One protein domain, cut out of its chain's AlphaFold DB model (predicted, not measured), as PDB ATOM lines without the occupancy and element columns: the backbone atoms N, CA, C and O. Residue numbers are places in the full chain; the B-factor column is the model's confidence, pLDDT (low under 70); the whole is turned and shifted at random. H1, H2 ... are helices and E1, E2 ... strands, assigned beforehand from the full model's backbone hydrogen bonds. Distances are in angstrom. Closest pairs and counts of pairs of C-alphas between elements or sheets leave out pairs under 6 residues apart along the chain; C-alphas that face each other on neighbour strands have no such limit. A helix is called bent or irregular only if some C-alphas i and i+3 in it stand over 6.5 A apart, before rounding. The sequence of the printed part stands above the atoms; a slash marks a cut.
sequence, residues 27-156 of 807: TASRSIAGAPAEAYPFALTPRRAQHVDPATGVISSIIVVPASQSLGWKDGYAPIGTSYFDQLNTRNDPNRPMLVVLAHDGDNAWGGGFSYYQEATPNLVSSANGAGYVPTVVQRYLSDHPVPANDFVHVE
ATOM      1  N   THR A  27     182.661 267.792 154.709       29.09
ATOM      2  CA  THR A  27     181.668 267.539 155.738       29.09
ATOM      3  C   THR A  27     181.686 268.545 156.906       29.09
ATOM      4  O   THR A  27     182.137 268.207 157.988       29.09
ATOM      5  N   ALA A  28     181.170 269.768 156.724       27.06
ATOM      6  CA  ALA A  28     180.512 270.593 157.746       27.06
ATOM      7  C   ALA A  28     180.244 272.024 157.246       27.06
ATOM      8  O   ALA A  28     181.065 272.923 157.385       27.06
ATOM      9  N   SER A  29     179.014 272.297 156.816       26.56
ATOM     10  CA  SER A  29     178.343 273.523 157.265       26.56
ATOM     11  C   SER A  29     176.832 273.325 157.266       26.56
ATOM     12  O   SER A  29     176.130 273.714 156.343       26.56
ATOM     13  N   ARG A  30     176.340 272.663 158.323       28.36
ATOM     14  CA  ARG A  30     175.044 272.916 158.989       28.36
ATOM     15  C   ARG A  30     174.786 271.869 160.077       28.36
ATOM     16  O   ARG A  30     173.821 271.117 160.039       28.36
ATOM     17  N   SER A  31     175.608 271.876 161.116       24.06
ATOM     18  CA  SER A  31     175.093 271.548 162.440       24.06
ATOM     19  C   SER A  31     175.856 272.356 163.475       24.06
ATOM     20  O   SER A  31     177.072 272.283 163.600       24.06
ATOM     21  N   ILE A  32     175.110 273.127 164.260       29.84
ATOM     22  CA  ILE A  32     175.569 273.816 165.476       29.84
ATOM     23  C   ILE A  32     175.773 272.764 166.610       29.84
ATOM     24  O   ILE A  32     175.641 273.038 167.794       29.84
ATOM     25  N   ALA A  33     176.084 271.516 166.240       23.72
ATOM     26  CA  ALA A  33     176.329 270.364 167.101       23.72
ATOM     27  C   ALA A  33     177.155 269.331 166.305       23.72
ATOM     28  O   ALA A  33     176.710 268.864 165.259       23.72
ATOM     29  N   GLY A  34     178.379 269.044 166.751       38.38
ATOM     30  CA  GLY A  34     179.429 268.399 165.955       38.38
ATOM     31  C   GLY A  34     179.148 266.986 165.419       38.38
ATOM     32  O   GLY A  34     178.626 266.137 166.133       38.38
ATOM     33  N   ALA A  35     179.545 266.762 164.162       34.09
ATOM     34  CA  ALA A  35     180.181 265.560 163.597       34.09
ATOM     35  C   ALA A  35     180.395 265.773 162.076       34.09
ATOM     36  O   ALA A  35     179.538 266.390 161.439       34.09
ATOM     37  N   PRO A  36     181.485 265.268 161.468       51.09
ATOM     38  CA  PRO A  36     181.615 265.203 160.009       51.09
ATOM     39  C   PRO A  36     180.528 264.284 159.406       51.09
ATOM     40  O   PRO A  36     180.277 263.194 159.914       51.09
ATOM     41  N   ALA A  37     179.854 264.733 158.340       54.31
ATOM     42  CA  ALA A  37     178.727 264.064 157.678       54.31
ATOM     43  C   ALA A  37     179.093 263.414 156.326       54.31
ATOM     44  O   ALA A  37     178.980 264.048 155.286       54.31
ATOM     45  N   GLU A  38     179.511 262.149 156.310       71.81
ATOM     46  CA  GLU A  38     179.934 261.441 155.087       71.81
ATOM     47  C   GLU A  38     178.780 261.177 154.099       71.81
ATOM     48  O   GLU A  38     177.713 260.689 154.477       71.81
ATOM     49  N   ALA A  39     179.008 261.437 152.808       71.00
ATOM     50  CA  ALA A  39     178.042 261.166 151.742       71.00
ATOM     51  C   ALA A  39     178.040 259.676 151.335       71.00
ATOM     52  O   ALA A  39     178.498 259.317 150.250       71.00
ATOM     53  N   TYR A  40     177.565 258.782 152.207       70.94
ATOM     54  CA  TYR A  40     177.474 257.348 151.902       70.94
ATOM     55  C   TYR A  40     176.328 257.032 150.907       70.94
ATOM     56  O   TYR A  40     175.266 257.662 150.962       70.94
ATOM     57  N   PRO A  41     176.504 256.055 149.991       78.62
ATOM     58  CA  PRO A  41     177.655 255.149 149.886       78.62
ATOM     59  C   PRO A  41     178.871 255.736 149.155       78.62
ATOM     60  O   PRO A  41     179.967 255.203 149.277       78.62
ATOM     61  N   PHE A  42     178.716 256.852 148.434       77.56
ATOM     62  CA  PHE A  42     179.765 257.421 147.580       77.56
ATOM     63  C   PHE A  42     181.095 257.659 148.313       77.56
ATOM     64  O   PHE A  42     182.145 257.288 147.796       77.56
ATOM     65  N   ALA A  43     181.042 258.208 149.528       77.50
ATOM     66  CA  ALA A  43     182.202 258.502 150.369       77.50
ATOM     67  C   ALA A  43     182.796 257.276 151.093       77.50
ATOM     68  O   ALA A  43     183.675 257.448 151.926       77.50
ATOM     69  N   LEU A  44     182.318 256.058 150.816       87.31
ATOM     70  CA  LEU A  44     182.791 254.808 151.431       87.31
ATOM     71  C   LEU A  44     183.070 253.705 150.396       87.31
ATOM     72  O   LEU A  44     183.363 252.573 150.762       87.31
ATOM     73  N   THR A  45     182.992 254.004 149.100       89.06
ATOM     74  CA  THR A  45     183.303 253.051 148.026       89.06
ATOM     75  C   THR A  45     184.568 253.516 147.305       89.06
ATOM     76  O   THR A  45     184.596 254.668 146.871       89.06
ATOM     77  N   PRO A  46     185.605 252.672 147.137       92.62
ATOM     78  CA  PRO A  46     186.795 253.037 146.374       92.62
ATOM     79  C   PRO A  46     186.489 253.430 144.923       92.62
ATOM     80  O   PRO A  46     185.643 252.826 144.255       92.62
ATOM     81  N   ARG A  47     187.199 254.455 144.445       87.81
ATOM     82  CA  ARG A  47     187.037 255.092 143.123       87.81
ATOM     83  C   ARG A  47     188.401 255.275 142.463       87.81
ATOM     84  O   ARG A  47     189.423 254.972 143.072       87.81
ATOM     85  N   ARG A  48     188.446 255.802 141.241       87.06
ATOM     86  CA  ARG A  48     189.691 256.246 140.599       87.06
ATOM     87  C   ARG A  48     189.814 257.762 140.617       87.06
ATOM     88  O   ARG A  48     188.826 258.470 140.462       87.06
ATOM     89  N   ALA A  49     191.033 258.259 140.745       85.75
ATOM     90  CA  ALA A  49     191.389 259.629 140.386       85.75
ATOM     91  C   ALA A  49     192.370 259.577 139.213       85.75
ATOM     92  O   ALA A  49     193.098 258.590 139.061       85.75
ATOM     93  N   GLN A  50     192.370 260.611 138.373       86.62
ATOM     94  CA  GLN A  50     193.306 260.712 137.256       86.62
ATOM     95  C   GLN A  50     194.133 261.986 137.337       86.62
ATOM     96  O   GLN A  50     193.689 263.014 137.854       86.62
ATOM     97  N   HIS A  51     195.312 261.913 136.742       89.06
ATOM     98  CA  HIS A  51     196.159 263.051 136.461       89.06
ATOM     99  C   HIS A  51     196.523 263.044 134.979       89.06
ATOM    100  O   HIS A  51     196.867 262.000 134.425       89.06
ATOM    101  N   VAL A  52     196.434 264.214 134.360       92.75
ATOM    102  CA  VAL A  52     196.859 264.455 132.985       92.75
ATOM    103  C   VAL A  52     198.152 265.252 133.060       92.75
ATOM    104  O   VAL A  52     198.162 266.332 133.646       92.75
ATOM    105  N   ASP A  53     199.227 264.733 132.473       94.38
ATOM    106  CA  ASP A  53     200.489 265.462 132.361       94.38
ATOM    107  C   ASP A  53     200.282 266.707 131.469       94.38
ATOM    108  O   ASP A  53     199.952 266.557 130.286       94.38
ATOM    109  N   PRO A  54     200.488 267.939 131.975       95.88
ATOM    110  CA  PRO A  54     200.145 269.137 131.209       95.88
ATOM    111  C   PRO A  54     200.991 269.370 129.954       95.88
ATOM    112  O   PRO A  54     200.586 270.119 129.060       95.88
ATOM    113  N   ALA A  55     202.181 268.768 129.883       94.31
ATOM    114  CA  ALA A  55     203.086 268.911 128.750       94.31
ATOM    115  C   ALA A  55     202.768 267.926 127.624       94.31
ATOM    116  O   ALA A  55     202.914 268.277 126.454       94.31
ATOM    117  N   THR A  56     202.351 266.710 127.972       95.06
ATOM    118  CA  THR A  56     202.218 265.594 127.027       95.06
ATOM    119  C   THR A  56     200.777 265.140 126.804       95.06
ATOM    120  O   THR A  56     200.505 264.485 125.801       95.06
ATOM    121  N   GLY A  57     199.857 265.463 127.716       93.31
ATOM    122  CA  GLY A  57     198.490 264.938 127.724       93.31
ATOM    123  C   GLY A  57     198.388 263.478 128.178       93.31
ATOM    124  O   GLY A  57     197.300 262.907 128.143       93.31
ATOM    125  N   VAL A  58     199.494 262.852 128.603       95.12
ATOM    126  CA  VAL A  58     199.487 261.461 129.076       95.12
ATOM    127  C   VAL A  58     198.667 261.360 130.357       95.12
ATOM    128  O   VAL A  58     198.912 262.073 131.331       95.12
ATOM    129  N   ILE A  59     197.704 260.439 130.359       91.19
ATOM    130  CA  ILE A  59     196.822 260.193 131.498       91.19
ATOM    131  C   ILE A  59     197.409 259.084 132.371       91.19
ATOM    132  O   ILE A  59     197.737 257.996 131.900       91.19
ATOM    133  N   SER A  60     197.483 259.348 133.670       93.50
ATOM    134  CA  SER A  60     197.778 258.374 134.719       93.50
ATOM    135  C   SER A  60     196.607 258.302 135.699       93.50
ATOM    136  O   SER A  60     195.827 259.248 135.816       93.50
ATOM    137  N   SER A  61     196.444 257.176 136.397       89.94
ATOM    138  CA  SER A  61     195.369 257.015 137.383       89.94
ATOM    139  C   SER A  61     195.825 256.291 138.640       89.94
ATOM    140  O   SER A  61     196.756 255.486 138.604       89.94
ATOM    141  N   ILE A  62     195.129 256.559 139.744       94.12
ATOM    142  CA  ILE A  62     195.235 255.810 140.998       94.12
ATOM    143  C   ILE A  62     193.849 255.370 141.454       94.12
ATOM    144  O   ILE A  62     192.843 255.986 141.099       94.12
ATOM    145  N   ILE A  63     193.800 254.352 142.308       94.69
ATOM    146  CA  ILE A  63     192.621 254.056 143.118       94.69
ATOM    147  C   ILE A  63     192.673 254.897 144.397       94.69
ATOM    148  O   ILE A  63     193.662 254.867 145.126       94.69
ATOM    149  N   VAL A  64     191.595 255.624 144.676       90.88
ATOM    150  CA  VAL A  64     191.392 256.373 145.916       90.88
ATOM    151  C   VAL A  64     190.463 255.587 146.835       90.88
ATOM    152  O   VAL A  64     189.362 255.190 146.449       90.88
ATOM    153  N   VAL A  65     190.933 255.338 148.056       93.50
ATOM    154  CA  VAL A  65     190.198 254.610 149.094       93.50
ATOM    155  C   VAL A  65     189.809 255.610 150.178       93.50
ATOM    156  O   VAL A  65     190.697 256.110 150.870       93.50
ATOM    157  N   PRO A  66     188.518 255.946 150.320       90.06
ATOM    158  CA  PRO A  66     188.096 256.895 151.336       90.06
ATOM    159  C   PRO A  66     188.165 256.268 152.733       90.06
ATOM    160  O   PRO A  66     187.820 255.101 152.924       90.06
ATOM    161  N   ALA A  67     188.583 257.064 153.715       89.38
ATOM    162  CA  ALA A  67     188.505 256.701 155.122       89.38
ATOM    163  C   ALA A  67     187.289 257.351 155.781       89.38
ATOM    164  O   ALA A  67     187.011 258.529 155.549       89.38
ATOM    165  N   SER A  68     186.578 256.592 156.621       88.25
ATOM    166  CA  SER A  68     185.482 257.146 157.412       88.25
ATOM    167  C   SER A  68     186.077 257.997 158.522       88.25
ATOM    168  O   SER A  68     186.646 257.485 159.488       88.25
ATOM    169  N   GLN A  69     185.943 259.309 158.388       79.75
ATOM    170  CA  GLN A  69     186.393 260.249 159.397       79.75
ATOM    171  C   GLN A  69     185.560 260.125 160.677       79.75
ATOM    172  O   GLN A  69     186.090 260.145 161.784       79.75
ATOM    173  N   SER A  70     184.241 259.996 160.538       82.75
ATOM    174  CA  SER A  70     183.313 259.937 161.664       82.75
ATOM    175  C   SER A  70     183.477 258.652 162.475       82.75
ATOM    176  O   SER A  70     183.474 258.700 163.709       82.75
ATOM    177  N   LEU A  71     183.640 257.508 161.806       87.88
ATOM    178  CA  LEU A  71     183.832 256.229 162.480       87.88
ATOM    179  C   LEU A  71     185.280 256.043 162.925       87.88
ATOM    180  O   LEU A  71     185.476 255.572 164.039       87.88
ATOM    181  N   GLY A  72     186.265 256.494 162.140       87.81
ATOM    182  CA  GLY A  72     187.670 256.527 162.556       87.81
ATOM    183  C   GLY A  72     187.882 257.365 163.818       87.81
ATOM    184  O   GLY A  72     188.558 256.926 164.743       87.81
ATOM    185  N   TRP A  73     187.208 258.517 163.930       85.00
ATOM    186  CA  TRP A  73     187.209 259.311 165.161       85.00
ATOM    187  C   TRP A  73     186.602 258.548 166.341       85.00
ATOM    188  O   TRP A  73     187.175 258.527 167.421       85.00
ATOM    189  N   LYS A  74     185.437 257.914 166.180       86.94
ATOM    190  CA  LYS A  74     184.816 257.169 167.289       86.94
ATOM    191  C   LYS A  74     185.685 256.000 167.740       86.94
ATOM    192  O   LYS A  74     185.871 255.836 168.943       86.94
ATOM    193  N   ASP A  75     186.215 255.249 166.779       89.06
ATOM    194  CA  ASP A  75     187.118 254.130 167.024       89.06
ATOM    195  C   ASP A  75     188.385 254.605 167.743       89.06
ATOM    196  O   ASP A  75     188.741 254.054 168.769       89.06
ATOM    197  N   GLY A  76     188.990 255.727 167.347       88.81
ATOM    198  CA  GLY A  76     190.212 256.231 167.990       88.81
ATOM    199  C   GLY A  76     190.082 256.639 169.468       88.81
ATOM    200  O   GLY A  76     191.105 256.796 170.145       88.81
ATOM    201  N   TYR A  77     188.861 256.810 169.994       87.69
ATOM    202  CA  TYR A  77     188.607 257.288 171.363       87.69
ATOM    203  C   TYR A  77     187.858 256.293 172.265       87.69
ATOM    204  O   TYR A  77     187.853 256.491 173.483       87.69
ATOM    205  N   ALA A  78     187.224 255.248 171.720       88.81
ATOM    206  CA  ALA A  78     186.521 254.230 172.501       88.81
ATOM    207  C   ALA A  78     186.214 252.964 171.672       88.81
ATOM    208  O   ALA A  78     186.080 253.055 170.454       88.81
ATOM    209  N   PRO A  79     185.965 251.802 172.317       90.31
ATOM    210  CA  PRO A  79     185.407 250.647 171.622       90.31
ATOM    211  C   PRO A  79     184.073 250.992 170.950       90.31
ATOM    212  O   PRO A  79     183.160 251.514 171.599       90.31
ATOM    213  N   ILE A  80     183.932 250.643 169.673       91.75
ATOM    214  CA  ILE A  80     182.670 250.751 168.933       91.75
ATOM    215  C   ILE A  80     182.028 249.372 168.717       91.75
ATOM    216  O   ILE A  80     182.678 248.337 168.840       91.75
ATOM    217  N   GLY A  81     180.728 249.356 168.414       91.06
ATOM    218  CA  GLY A  81     179.977 248.148 168.057       91.06
ATOM    219  C   GLY A  81     179.525 248.153 166.594       91.06
ATOM    220  O   GLY A  81     179.657 249.156 165.894       91.06
ATOM    221  N   THR A  82     178.928 247.048 166.147       91.94
ATOM    222  CA  THR A  82     178.494 246.856 164.749       91.94
ATOM    223  C   THR A  82     177.283 247.696 164.340       91.94
ATOM    224  O   THR A  82     177.032 247.847 163.150       91.94
ATOM    225  N   SER A  83     176.561 248.298 165.289       90.56
ATOM    226  CA  SER A  83     175.353 249.089 165.006       90.56
ATOM    227  C   SER A  83     175.596 250.288 164.085       90.56
ATOM    228  O   SER A  83     174.686 250.724 163.384       90.56
ATOM    229  N   TYR A  84     176.825 250.813 164.046       88.19
ATOM    230  CA  TYR A  84     177.203 251.859 163.097       88.19
ATOM    231  C   TYR A  84     177.234 251.363 161.646       88.19
ATOM    232  O   TYR A  84     176.964 252.140 160.734       88.19
ATOM    233  N   PHE A  85     177.526 250.081 161.429       90.62
ATOM    234  CA  PHE A  85     177.557 249.472 160.102       90.62
ATOM    235  C   PHE A  85     176.153 249.102 159.616       90.62
ATOM    236  O   PHE A  85     175.892 249.200 158.421       90.62
ATOM    237  N   ASP A  86     175.225 248.786 160.526       87.56
ATOM    238  CA  ASP A  86     173.845 248.413 160.179       87.56
ATOM    239  C   ASP A  86     173.135 249.520 159.387       87.56
ATOM    240  O   ASP A  86     172.458 249.250 158.394       87.56
ATOM    241  N   GLN A  87     173.338 250.784 159.778       80.19
ATOM    242  CA  GLN A  87     172.786 251.930 159.052       80.19
ATOM    243  C   GLN A  87     173.384 252.056 157.647       80.19
ATOM    244  O   GLN A  87     172.652 252.311 156.689       80.19
ATOM    245  N   LEU A  88     174.698 251.868 157.518       86.50
ATOM    246  CA  LEU A  88     175.384 251.919 156.228       86.50
ATOM    247  C   LEU A  88     174.878 250.794 155.317       86.50
ATOM    248  O   LEU A  88     174.546 251.036 154.157       86.50
ATOM    249  N   ASN A  89     174.707 249.588 155.864       86.00
ATOM    250  CA  ASN A  89     174.292 248.412 155.111       86.00
ATOM    251  C   ASN A  89     172.955 248.598 154.367       86.00
ATOM    252  O   ASN A  89     172.752 248.004 153.312       86.00
ATOM    253  N   THR A  90     172.072 249.489 154.841       83.19
ATOM    254  CA  THR A  90     170.799 249.821 154.166       83.19
ATOM    255  C   THR A  90     170.955 250.394 152.752       83.19
ATOM    256  O   THR A  90     169.991 250.395 151.989       83.19
ATOM    257  N   ARG A  91     172.146 250.894 152.396       79.06
ATOM    258  CA  ARG A  91     172.471 251.455 151.073       79.06
ATOM    259  C   ARG A  91     173.677 250.777 150.419       79.06
ATOM    260  O   ARG A  91     174.288 251.357 149.522       79.06
ATOM    261  N   ASN A  92     174.056 249.596 150.900       82.31
ATOM    262  CA  ASN A  92     175.196 248.863 150.374       82.31
ATOM    263  C   ASN A  92     174.851 248.199 149.035       82.31
ATOM    264  O   ASN A  92     173.801 247.575 148.907       82.31
ATOM    265  N   ASP A  93     175.746 248.313 148.056       81.69
ATOM    266  CA  ASP A  93     175.654 247.591 146.786       81.69
ATOM    267  C   ASP A  93     176.419 246.262 146.920       81.69
ATOM    268  O   ASP A  93     177.635 246.297 147.100       81.69
ATOM    269  N   PRO A  94     175.771 245.086 146.833       78.12
ATOM    270  CA  PRO A  94     176.463 243.802 146.945       78.12
ATOM    271  C   PRO A  94     177.531 243.560 145.867       78.12
ATOM    272  O   PRO A  94     178.483 242.824 146.118       78.12
ATOM    273  N   ASN A  95     177.401 244.180 144.688       77.31
ATOM    274  CA  ASN A  95     178.380 244.062 143.602       77.31
ATOM    275  C   ASN A  95     179.568 245.017 143.787       77.31
ATOM    276  O   ASN A  95     180.646 244.796 143.235       77.31
ATOM    277  N   ARG A  96     179.375 246.087 144.566       82.06
ATOM    278  CA  ARG A  96     180.384 247.097 144.899       82.06
ATOM    279  C   ARG A  96     180.256 247.521 146.367       82.06
ATOM    280  O   ARG A  96     179.898 248.673 146.641       82.06
ATOM    281  N   PRO A  97     180.531 246.611 147.320       91.31
ATOM    282  CA  PRO A  97     180.246 246.864 148.725       91.31
ATOM    283  C   PRO A  97     181.064 248.041 149.243       91.31
ATOM    284  O   PRO A  97     182.202 248.243 148.831       91.31
ATOM    285  N   MET A  98     180.514 248.830 150.159       93.06
ATOM    286  CA  MET A  98     181.270 249.876 150.840       93.06
ATOM    287  C   MET A  98     182.446 249.271 151.616       93.06
ATOM    288  O   MET A  98     182.299 248.266 152.311       93.06
ATOM    289  N   LEU A  99     183.602 249.924 151.535       94.81
ATOM    290  CA  LEU A  99     184.770 249.653 152.359       94.81
ATOM    291  C   LEU A  99     184.847 250.710 153.465       94.81
ATOM    292  O   LEU A  99     185.289 251.835 153.245       94.81
ATOM    293  N   VAL A 100     184.428 250.340 154.675       93.88
ATOM    294  CA  VAL A 100     184.520 251.226 155.842       93.88
ATOM    295  C   VAL A 100     185.922 251.132 156.438       93.88
ATOM    296  O   VAL A 100     186.224 250.206 157.188       93.88
ATOM    297  N   VAL A 101     186.788 252.090 156.105       93.31
ATOM    298  CA  VAL A 101     188.131 252.195 156.697       93.31
ATOM    299  C   VAL A 101     188.075 253.076 157.945       93.31
ATOM    300  O   VAL A 101     187.756 254.262 157.855       93.31
ATOM    301  N   LEU A 102     188.396 252.497 159.104       90.44
ATOM    302  CA  LEU A 102     188.537 253.211 160.375       90.44
ATOM    303  C   LEU A 102     189.971 253.742 160.473       90.44
ATOM    304  O   LEU A 102     190.895 252.983 160.746       90.44
ATOM    305  N   ALA A 103     190.167 255.029 160.176       87.88
ATOM    306  CA  ALA A 103     191.485 255.660 160.208       87.88
ATOM    307  C   ALA A 103     191.589 256.654 161.369       87.88
ATOM    308  O   ALA A 103     190.772 257.568 161.487       87.88
ATOM    309  N   HIS A 104     192.612 256.485 162.200       86.31
ATOM    310  CA  HIS A 104     193.004 257.415 163.250       86.31
ATOM    311  C   HIS A 104     194.484 257.214 163.598       86.31
ATOM    312  O   HIS A 104     195.064 256.171 163.282       86.31
ATOM    313  N   ASP A 105     195.086 258.187 164.281       84.19
ATOM    314  CA  ASP A 105     196.475 258.082 164.720       84.19
ATOM    315  C   ASP A 105     196.651 256.922 165.705       84.19
ATOM    316  O   ASP A 105     195.821 256.687 166.593       84.19
ATOM    317  N   GLY A 106     197.735 256.168 165.523       84.25
ATOM    318  CA  GLY A 106     198.061 254.993 166.332       84.25
ATOM    319  C   GLY A 106     198.550 255.336 167.738       84.25
ATOM    320  O   GLY A 106     198.832 254.432 168.510       84.25
ATOM    321  N   ASP A 107     198.678 256.615 168.059       82.75
ATOM    322  CA  ASP A 107     199.047 257.197 169.346       82.75
ATOM    323  C   ASP A 107     197.940 258.108 169.908       82.75
ATOM    324  O   ASP A 107     198.125 258.757 170.939       82.75
ATOM    325  N   ASN A 108     196.750 258.103 169.289       76.00
ATOM    326  CA  ASN A 108     195.574 258.760 169.852       76.00
ATOM    327  C   ASN A 108     195.236 258.228 171.250       76.00
ATOM    328  O   ASN A 108     195.508 257.072 171.583       76.00
ATOM    329  N   ALA A 109     194.571 259.087 172.036       74.19
ATOM    330  CA  ALA A 109     194.296 258.915 173.466       74.19
ATOM    331  C   ALA A 109     193.926 257.480 173.883       74.19
ATOM    332  O   ALA A 109     194.420 256.996 174.902       74.19
ATOM    333  N   TRP A 110     193.073 256.807 173.103       82.69
ATOM    334  CA  TRP A 110     192.721 255.402 173.311       82.69
ATOM    335  C   TRP A 110     193.235 254.471 172.201       82.69
ATOM    336  O   TRP A 110     193.732 253.390 172.516       82.69
ATOM    337  N   GLY A 111     193.170 254.893 170.933       80.75
ATOM    338  CA  GLY A 111     193.554 254.099 169.756       80.75
ATOM    339  C   GLY A 111     195.015 253.627 169.712       80.75
ATOM    340  O   GLY A 111     195.344 252.735 168.937       80.75
ATOM    341  N   GLY A 112     195.897 254.170 170.558       80.44
ATOM    342  CA  GLY A 112     197.263 253.658 170.733       80.44
ATOM    343  C   GLY A 112     197.487 252.704 171.900       80.44
ATOM    344  O   GLY A 112     198.595 252.204 172.097       80.44
ATOM    345  N   GLY A 113     196.458 252.453 172.706       86.19
ATOM    346  CA  GLY A 113     196.565 251.661 173.924       86.19
ATOM    347  C   GLY A 113     196.546 250.150 173.687       86.19
ATOM    348  O   GLY A 113     195.977 249.648 172.720       86.19
ATOM    349  N   PHE A 114     197.088 249.398 174.651       89.62
ATOM    350  CA  PHE A 114     197.031 247.930 174.676       89.62
ATOM    351  C   PHE A 114     195.608 247.394 174.443       89.62
ATOM    352  O   PHE A 114     195.416 246.505 173.620       89.62
ATOM    353  N   SER A 115     194.605 247.958 175.123       89.75
ATOM    354  CA  SER A 115     193.221 247.484 175.019       89.75
ATOM    355  C   SER A 115     192.584 247.736 173.647       89.75
ATOM    356  O   SER A 115     191.692 246.980 173.267       89.75
ATOM    357  N   TYR A 116     193.041 248.721 172.861       92.19
ATOM    358  CA  TYR A 116     192.567 248.877 171.479       92.19
ATOM    359  C   TYR A 116     192.965 247.668 170.628       92.19
ATOM    360  O   TYR A 116     192.110 246.988 170.055       92.19
ATOM    361  N   TYR A 117     194.265 247.364 170.605       91.00
ATOM    362  CA  TYR A 117     194.828 246.314 169.757       91.00
ATOM    363  C   TYR A 117     194.521 244.901 170.260       91.00
ATOM    364  O   TYR A 117     194.298 243.998 169.456       91.00
ATOM    365  N   GLN A 118     194.498 244.691 171.579       94.00
ATOM    366  CA  GLN A 118     194.406 243.350 172.164       94.00
ATOM    367  C   GLN A 118     192.988 242.939 172.560       94.00
ATOM    368  O   GLN A 118     192.741 241.749 172.744       94.00
ATOM    369  N   GLU A 119     192.059 243.888 172.695       93.00
ATOM    370  CA  GLU A 119     190.697 243.602 173.152       93.00
ATOM    371  C   GLU A 119     189.660 244.129 172.160       93.00
ATOM    372  O   GLU A 119     188.912 243.348 171.575       93.00
ATOM    373  N   ALA A 120     189.614 245.440 171.928       92.75
ATOM    374  CA  ALA A 120     188.525 246.050 171.175       92.75
ATOM    375  C   ALA A 120     188.536 245.697 169.685       92.75
ATOM    376  O   ALA A 120     187.499 245.285 169.170       92.75
ATOM    377  N   THR A 121     189.688 245.779 169.011       92.94
ATOM    378  CA  THR A 121     189.800 245.420 167.588       92.94
ATOM    379  C   THR A 121     189.459 243.941 167.350       92.94
ATOM    380  O   THR A 121     188.581 243.670 166.527       92.94
ATOM    381  N   PRO A 122     190.029 242.961 168.091       94.56
ATOM    382  CA  PRO A 122     189.622 241.558 167.967       94.56
ATOM    383  C   PRO A 122     188.130 241.324 168.242       94.56
ATOM    384  O   PRO A 122     187.482 240.565 167.517       94.56
ATOM    385  N   ASN A 123     187.563 241.991 169.254       95.00
ATOM    386  CA  ASN A 123     186.143 241.867 169.589       95.00
ATOM    387  C   ASN A 123     185.238 242.446 168.496       95.00
ATOM    388  O   ASN A 123     184.226 241.826 168.159       95.00
ATOM    389  N   LEU A 124     185.598 243.597 167.923       94.44
ATOM    390  CA  LEU A 124     184.868 244.221 166.823       94.44
ATOM    391  C   LEU A 124     184.913 243.338 165.576       94.44
ATOM    392  O   LEU A 124     183.865 243.058 165.007       94.44
ATOM    393  N   VAL A 125     186.094 242.836 165.201       95.50
ATOM    394  CA  VAL A 125     186.278 241.924 164.059       95.50
ATOM    395  C   VAL A 125     185.451 240.649 164.232       95.50
ATOM    396  O   VAL A 125     184.724 240.259 163.318       95.50
ATOM    397  N   SER A 126     185.511 240.022 165.411       96.31
ATOM    398  CA  SER A 126     184.736 238.815 165.723       96.31
ATOM    399  C   SER A 126     183.226 239.069 165.656       96.31
ATOM    400  O   SER A 126     182.494 238.318 165.009       96.31
ATOM    401  N   SER A 127     182.762 240.167 166.261       95.44
ATOM    402  CA  SER A 127     181.341 240.541 166.274       95.44
ATOM    403  C   SER A 127     180.833 240.910 164.879       95.44
ATOM    404  O   SER A 127     179.741 240.499 164.498       95.44
ATOM    405  N   ALA A 128     181.631 241.645 164.102       94.75
ATOM    406  CA  ALA A 128     181.314 242.026 162.730       94.75
ATOM    407  C   ALA A 128     181.185 240.790 161.834       94.75
ATOM    408  O   ALA A 128     180.177 240.644 161.146       94.75
ATOM    409  N   ASN A 129     182.140 239.859 161.919       96.00
ATOM    410  CA  ASN A 129     182.074 238.588 161.201       96.00
ATOM    411  C   ASN A 129     180.840 237.763 161.609       96.00
ATOM    412  O   ASN A 129     180.132 237.236 160.756       96.00
ATOM    413  N   GLY A 130     180.527 237.698 162.910       95.94
ATOM    414  CA  GLY A 130     179.321 237.029 163.414       95.94
ATOM    415  C   GLY A 130     178.004 237.666 162.945       95.94
ATOM    416  O   GLY A 130     176.996 236.972 162.847       95.94
ATOM    417  N   ALA A 131     178.018 238.963 162.624       93.31
ATOM    418  CA  ALA A 131     176.887 239.709 162.075       93.31
ATOM    419  C   ALA A 131     176.815 239.680 160.532       93.31
ATOM    420  O   ALA A 131     175.911 240.284 159.958       93.31
ATOM    421  N   GLY A 132     177.733 238.977 159.856       92.00
ATOM    422  CA  GLY A 132     177.756 238.847 158.396       92.00
ATOM    423  C   GLY A 132     178.509 239.958 157.655       92.00
ATOM    424  O   GLY A 132     178.487 239.984 156.427       92.00
ATOM    425  N   TYR A 133     179.193 240.855 158.369       93.69
ATOM    426  CA  TYR A 133     180.157 241.769 157.756       93.69
ATOM    427  C   TYR A 133     181.456 241.033 157.421       93.69
ATOM    428  O   TYR A 133     181.771 240.010 158.025       93.69
ATOM    429  N   VAL A 134     182.239 241.584 156.493       93.69
ATOM    430  CA  VAL A 134     183.517 241.002 156.061       93.69
ATOM    431  C   VAL A 134     184.674 241.879 156.548       93.69
ATOM    432  O   VAL A 134     184.998 242.879 155.903       93.69
ATOM    433  N   PRO A 135     185.329 241.538 157.674       94.56
ATOM    434  CA  PRO A 135     186.598 242.152 158.042       94.56
ATOM    435  C   PRO A 135     187.647 241.857 156.967       94.56
ATOM    436  O   PRO A 135     187.867 240.702 156.603       94.56
ATOM    437  N   THR A 136     188.295 242.893 156.444       94.25
ATOM    438  CA  THR A 136     189.232 242.764 155.322       94.25
ATOM    439  C   THR A 136     190.340 243.811 155.404       94.25
ATOM    440  O   THR A 136     190.329 244.693 156.259       94.25
ATOM    441  N   VAL A 137     191.308 243.710 154.496       93.69
ATOM    442  CA  VAL A 137     192.338 244.726 154.251       93.69
ATOM    443  C   VAL A 137     192.129 245.326 152.866       93.69
ATOM    444  O   VAL A 137     191.607 244.652 151.977       93.69
ATOM    445  N   VAL A 138     192.587 246.563 152.650       94.62
ATOM    446  CA  VAL A 138     192.416 247.286 151.374       94.62
ATOM    447  C   VAL A 138     192.839 246.433 150.172       94.62
ATOM    448  O   VAL A 138     192.079 246.303 149.219       94.62
ATOM    449  N   GLN A 139     194.006 245.783 150.243       95.12
ATOM    450  CA  GLN A 139     194.519 244.944 149.155       95.12
ATOM    451  C   GLN A 139     193.575 243.786 148.802       95.12
ATOM    452  O   GLN A 139     193.383 243.477 147.628       95.12
ATOM    453  N   ARG A 140     192.985 243.140 149.814       94.50
ATOM    454  CA  ARG A 140     192.064 242.021 149.610       94.50
ATOM    455  C   ARG A 140     190.731 242.517 149.065       94.50
ATOM    456  O   ARG A 140     190.256 241.962 148.084       94.50
ATOM    457  N   TYR A 141     190.189 243.593 149.638       95.31
ATOM    458  CA  TYR A 141     188.980 244.235 149.124       95.31
ATOM    459  C   TYR A 141     189.122 244.591 147.639       95.31
ATOM    460  O   TYR A 141     188.259 244.235 146.851       95.31
ATOM    461  N   LEU A 142     190.221 245.241 147.238       95.25
ATOM    462  CA  LEU A 142     190.427 245.650 145.843       95.25
ATOM    463  C   LEU A 142     190.636 244.460 144.895       95.25
ATOM    464  O   LEU A 142     190.374 244.590 143.702       95.25
ATOM    465  N   SER A 143     191.096 243.316 145.409       94.31
ATOM    466  CA  SER A 143     191.177 242.066 144.647       94.31
ATOM    467  C   SER A 143     189.804 241.423 144.441       94.31
ATOM    468  O   SER A 143     189.563 240.866 143.375       94.31
ATOM    469  N   ASP A 144     188.933 241.468 145.450       92.62
ATOM    470  CA  ASP A 144     187.594 240.866 145.402       92.62
ATOM    471  C   ASP A 144     186.577 241.783 144.691       92.62
ATOM    472  O   ASP A 144     185.642 241.313 144.046       92.62
ATOM    473  N   HIS A 145     186.785 243.099 144.781       92.06
ATOM    474  CA  HIS A 145     185.913 244.152 144.263       92.06
ATOM    475  C   HIS A 145     186.737 245.205 143.496       92.06
ATOM    476  O   HIS A 145     186.928 246.329 143.979       92.06
ATOM    477  N   PRO A 146     187.270 244.863 142.307       90.25
ATOM    478  CA  PRO A 146     188.094 245.782 141.531       90.25
ATOM    479  C   PRO A 146     187.314 247.041 141.134       90.25
ATOM    480  O   PRO A 146     186.155 246.984 140.719       90.25
ATOM    481  N   VAL A 147     187.965 248.203 141.227       89.38
ATOM    482  CA  VAL A 147     187.346 249.481 140.840       89.38
ATOM    483  C   VAL A 147     187.229 249.556 139.312       89.38
ATOM    484  O   VAL A 147     188.265 249.428 138.639       89.38
ATOM    485  N   PRO A 148     186.030 249.814 138.747       86.19
ATOM    486  CA  PRO A 148     185.840 249.911 137.301       86.19
ATOM    487  C   PRO A 148     186.811 250.901 136.653       86.19
ATOM    488  O   PRO A 148     187.148 251.932 137.240       86.19
ATOM    489  N   ALA A 149     187.282 250.590 135.445       82.75
ATOM    490  CA  ALA A 149     188.307 251.383 134.758       82.75
ATOM    491  C   ALA A 149     187.863 252.827 134.462       82.75
ATOM    492  O   ALA A 149     188.698 253.722 134.418       82.75
ATOM    493  N   ASN A 150     186.557 253.053 134.308       79.25
ATOM    494  CA  ASN A 150     185.943 254.343 133.995       79.25
ATOM    495  C   ASN A 150     185.363 255.083 135.218       79.25
ATOM    496  O   ASN A 150     184.797 256.163 135.058       79.25
ATOM    497  N   ASP A 151     185.484 254.540 136.436       81.44
ATOM    498  CA  ASP A 151     184.875 255.125 137.638       81.44
ATOM    499  C   ASP A 151     185.757 256.207 138.269       81.44
ATOM    500  O   ASP A 151     186.355 256.024 139.336       81.44
ATOM    501  N   PHE A 152     185.863 257.334 137.572       79.88
ATOM    502  CA  PHE A 152     186.671 258.463 138.002       79.88
ATOM    503  C   PHE A 152     185.883 259.486 138.813       79.88
ATOM    504  O   PHE A 152     184.807 259.930 138.421       79.88
ATOM    505  N   VAL A 153     186.502 259.968 139.886       78.69
ATOM    506  CA  VAL A 153     186.002 261.063 140.719       78.69
ATOM    507  C   VAL A 153     186.998 262.213 140.753       78.69
ATOM    508  O   VAL A 153     188.179 262.046 140.451       78.69
ATOM    509  N   HIS A 154     186.502 263.395 141.101       75.50
ATOM    510  CA  HIS A 154     187.353 264.506 141.499       75.50
ATOM    511  C   HIS A 154     187.626 264.417 143.004       75.50
ATOM    512  O   HIS A 154     186.707 264.163 143.786       75.50
ATOM    513  N   VAL A 155     188.886 264.609 143.389       78.69
ATOM    514  CA  VAL A 155     189.311 264.720 144.784       78.69
ATOM    515  C   VAL A 155     189.802 266.145 144.965       78.69
ATOM    516  O   VAL A 155     190.840 266.503 144.416       78.69
ATOM    517  N   GLU A 156     189.034 266.945 145.700       76.44
ATOM    518  CA  GLU A 156     189.460 268.291 146.079       76.44
ATOM    519  C   GLU A 156     190.693 268.173 146.982       76.44
ATOM    520  O   GLU A 156     190.790 267.264 147.814       76.44
TER     521      GLU A 156
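What this domain is: This is residues 27 to 156 of the 807 residues of the protein "CBM_25 domain-containing protein" of Phycisphaerales bacterium (UniProt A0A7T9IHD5). Look first for a two-stranded hairpin, E1 and E2, that reaches out like an arm from a body of four helices joined by loops; its turn, residues 53 to 58, stands free at one end of the longest axis, and H3 lies toward the other end. No two helices touch, and a short parallel pairing of residues 67 to 68 with 101 to 102 lies within the body. The printed part has 130 residues, in the order E1, E2, H1, H2, H3, H4, mixed in class, with only 52 residues in named elements. It is only just compact, close to loose, with a radius of gyration of the C-alphas of 16.8 A and spans of 52 by 36 by 29 A.

How they stand to each other: Begin at E1, residues 47 to 52, and E2, residues 59 to 64, an antiparallel hairpin at 152 degrees; N 49 and O 62 are 2.9 A apart, within hydrogen-bond range. H1, residues 69 to 77, and H2, residues 83 to 89, are close but not clearly touching, the closest C-alphas, of Leu 71 and Tyr 84, being 8.0 A apart; they run opposite ways at a shallow tilt of 20 degrees. H3, residues 114 to 130, is near H1. H4, residues 138 to 144, is apart from H3 and E1. Every O i to N i+4 pair is within hydrogen-bond range in H4, against 4 of 5 in H1, 11 of 13 in H3 and 1 of 3 in H2, where 3 of 4 O i to N i+3 pairs are within range.

Where its parts are: Find C-alpha 47 at (187.037, 255.092, 143.123), where E1 begins its 16.9 A; E2 spans 15.9 A, H1 12.5 A, H2 10.0 A. H3 spans 23.6 A and is irregular, only just: C-alphas 118 and 121 are 6.8 A apart. H4 spans 10.0 A and ends at (187.594, 240.866, 145.402).

The domain as a whole: The C-alphas farthest apart, of Ala 55 and Gly 130, are 52.8 A apart. The printed part has no cut, and the link from H2 to H3 is long. Residues 27 to 37 are under pLDDT 70.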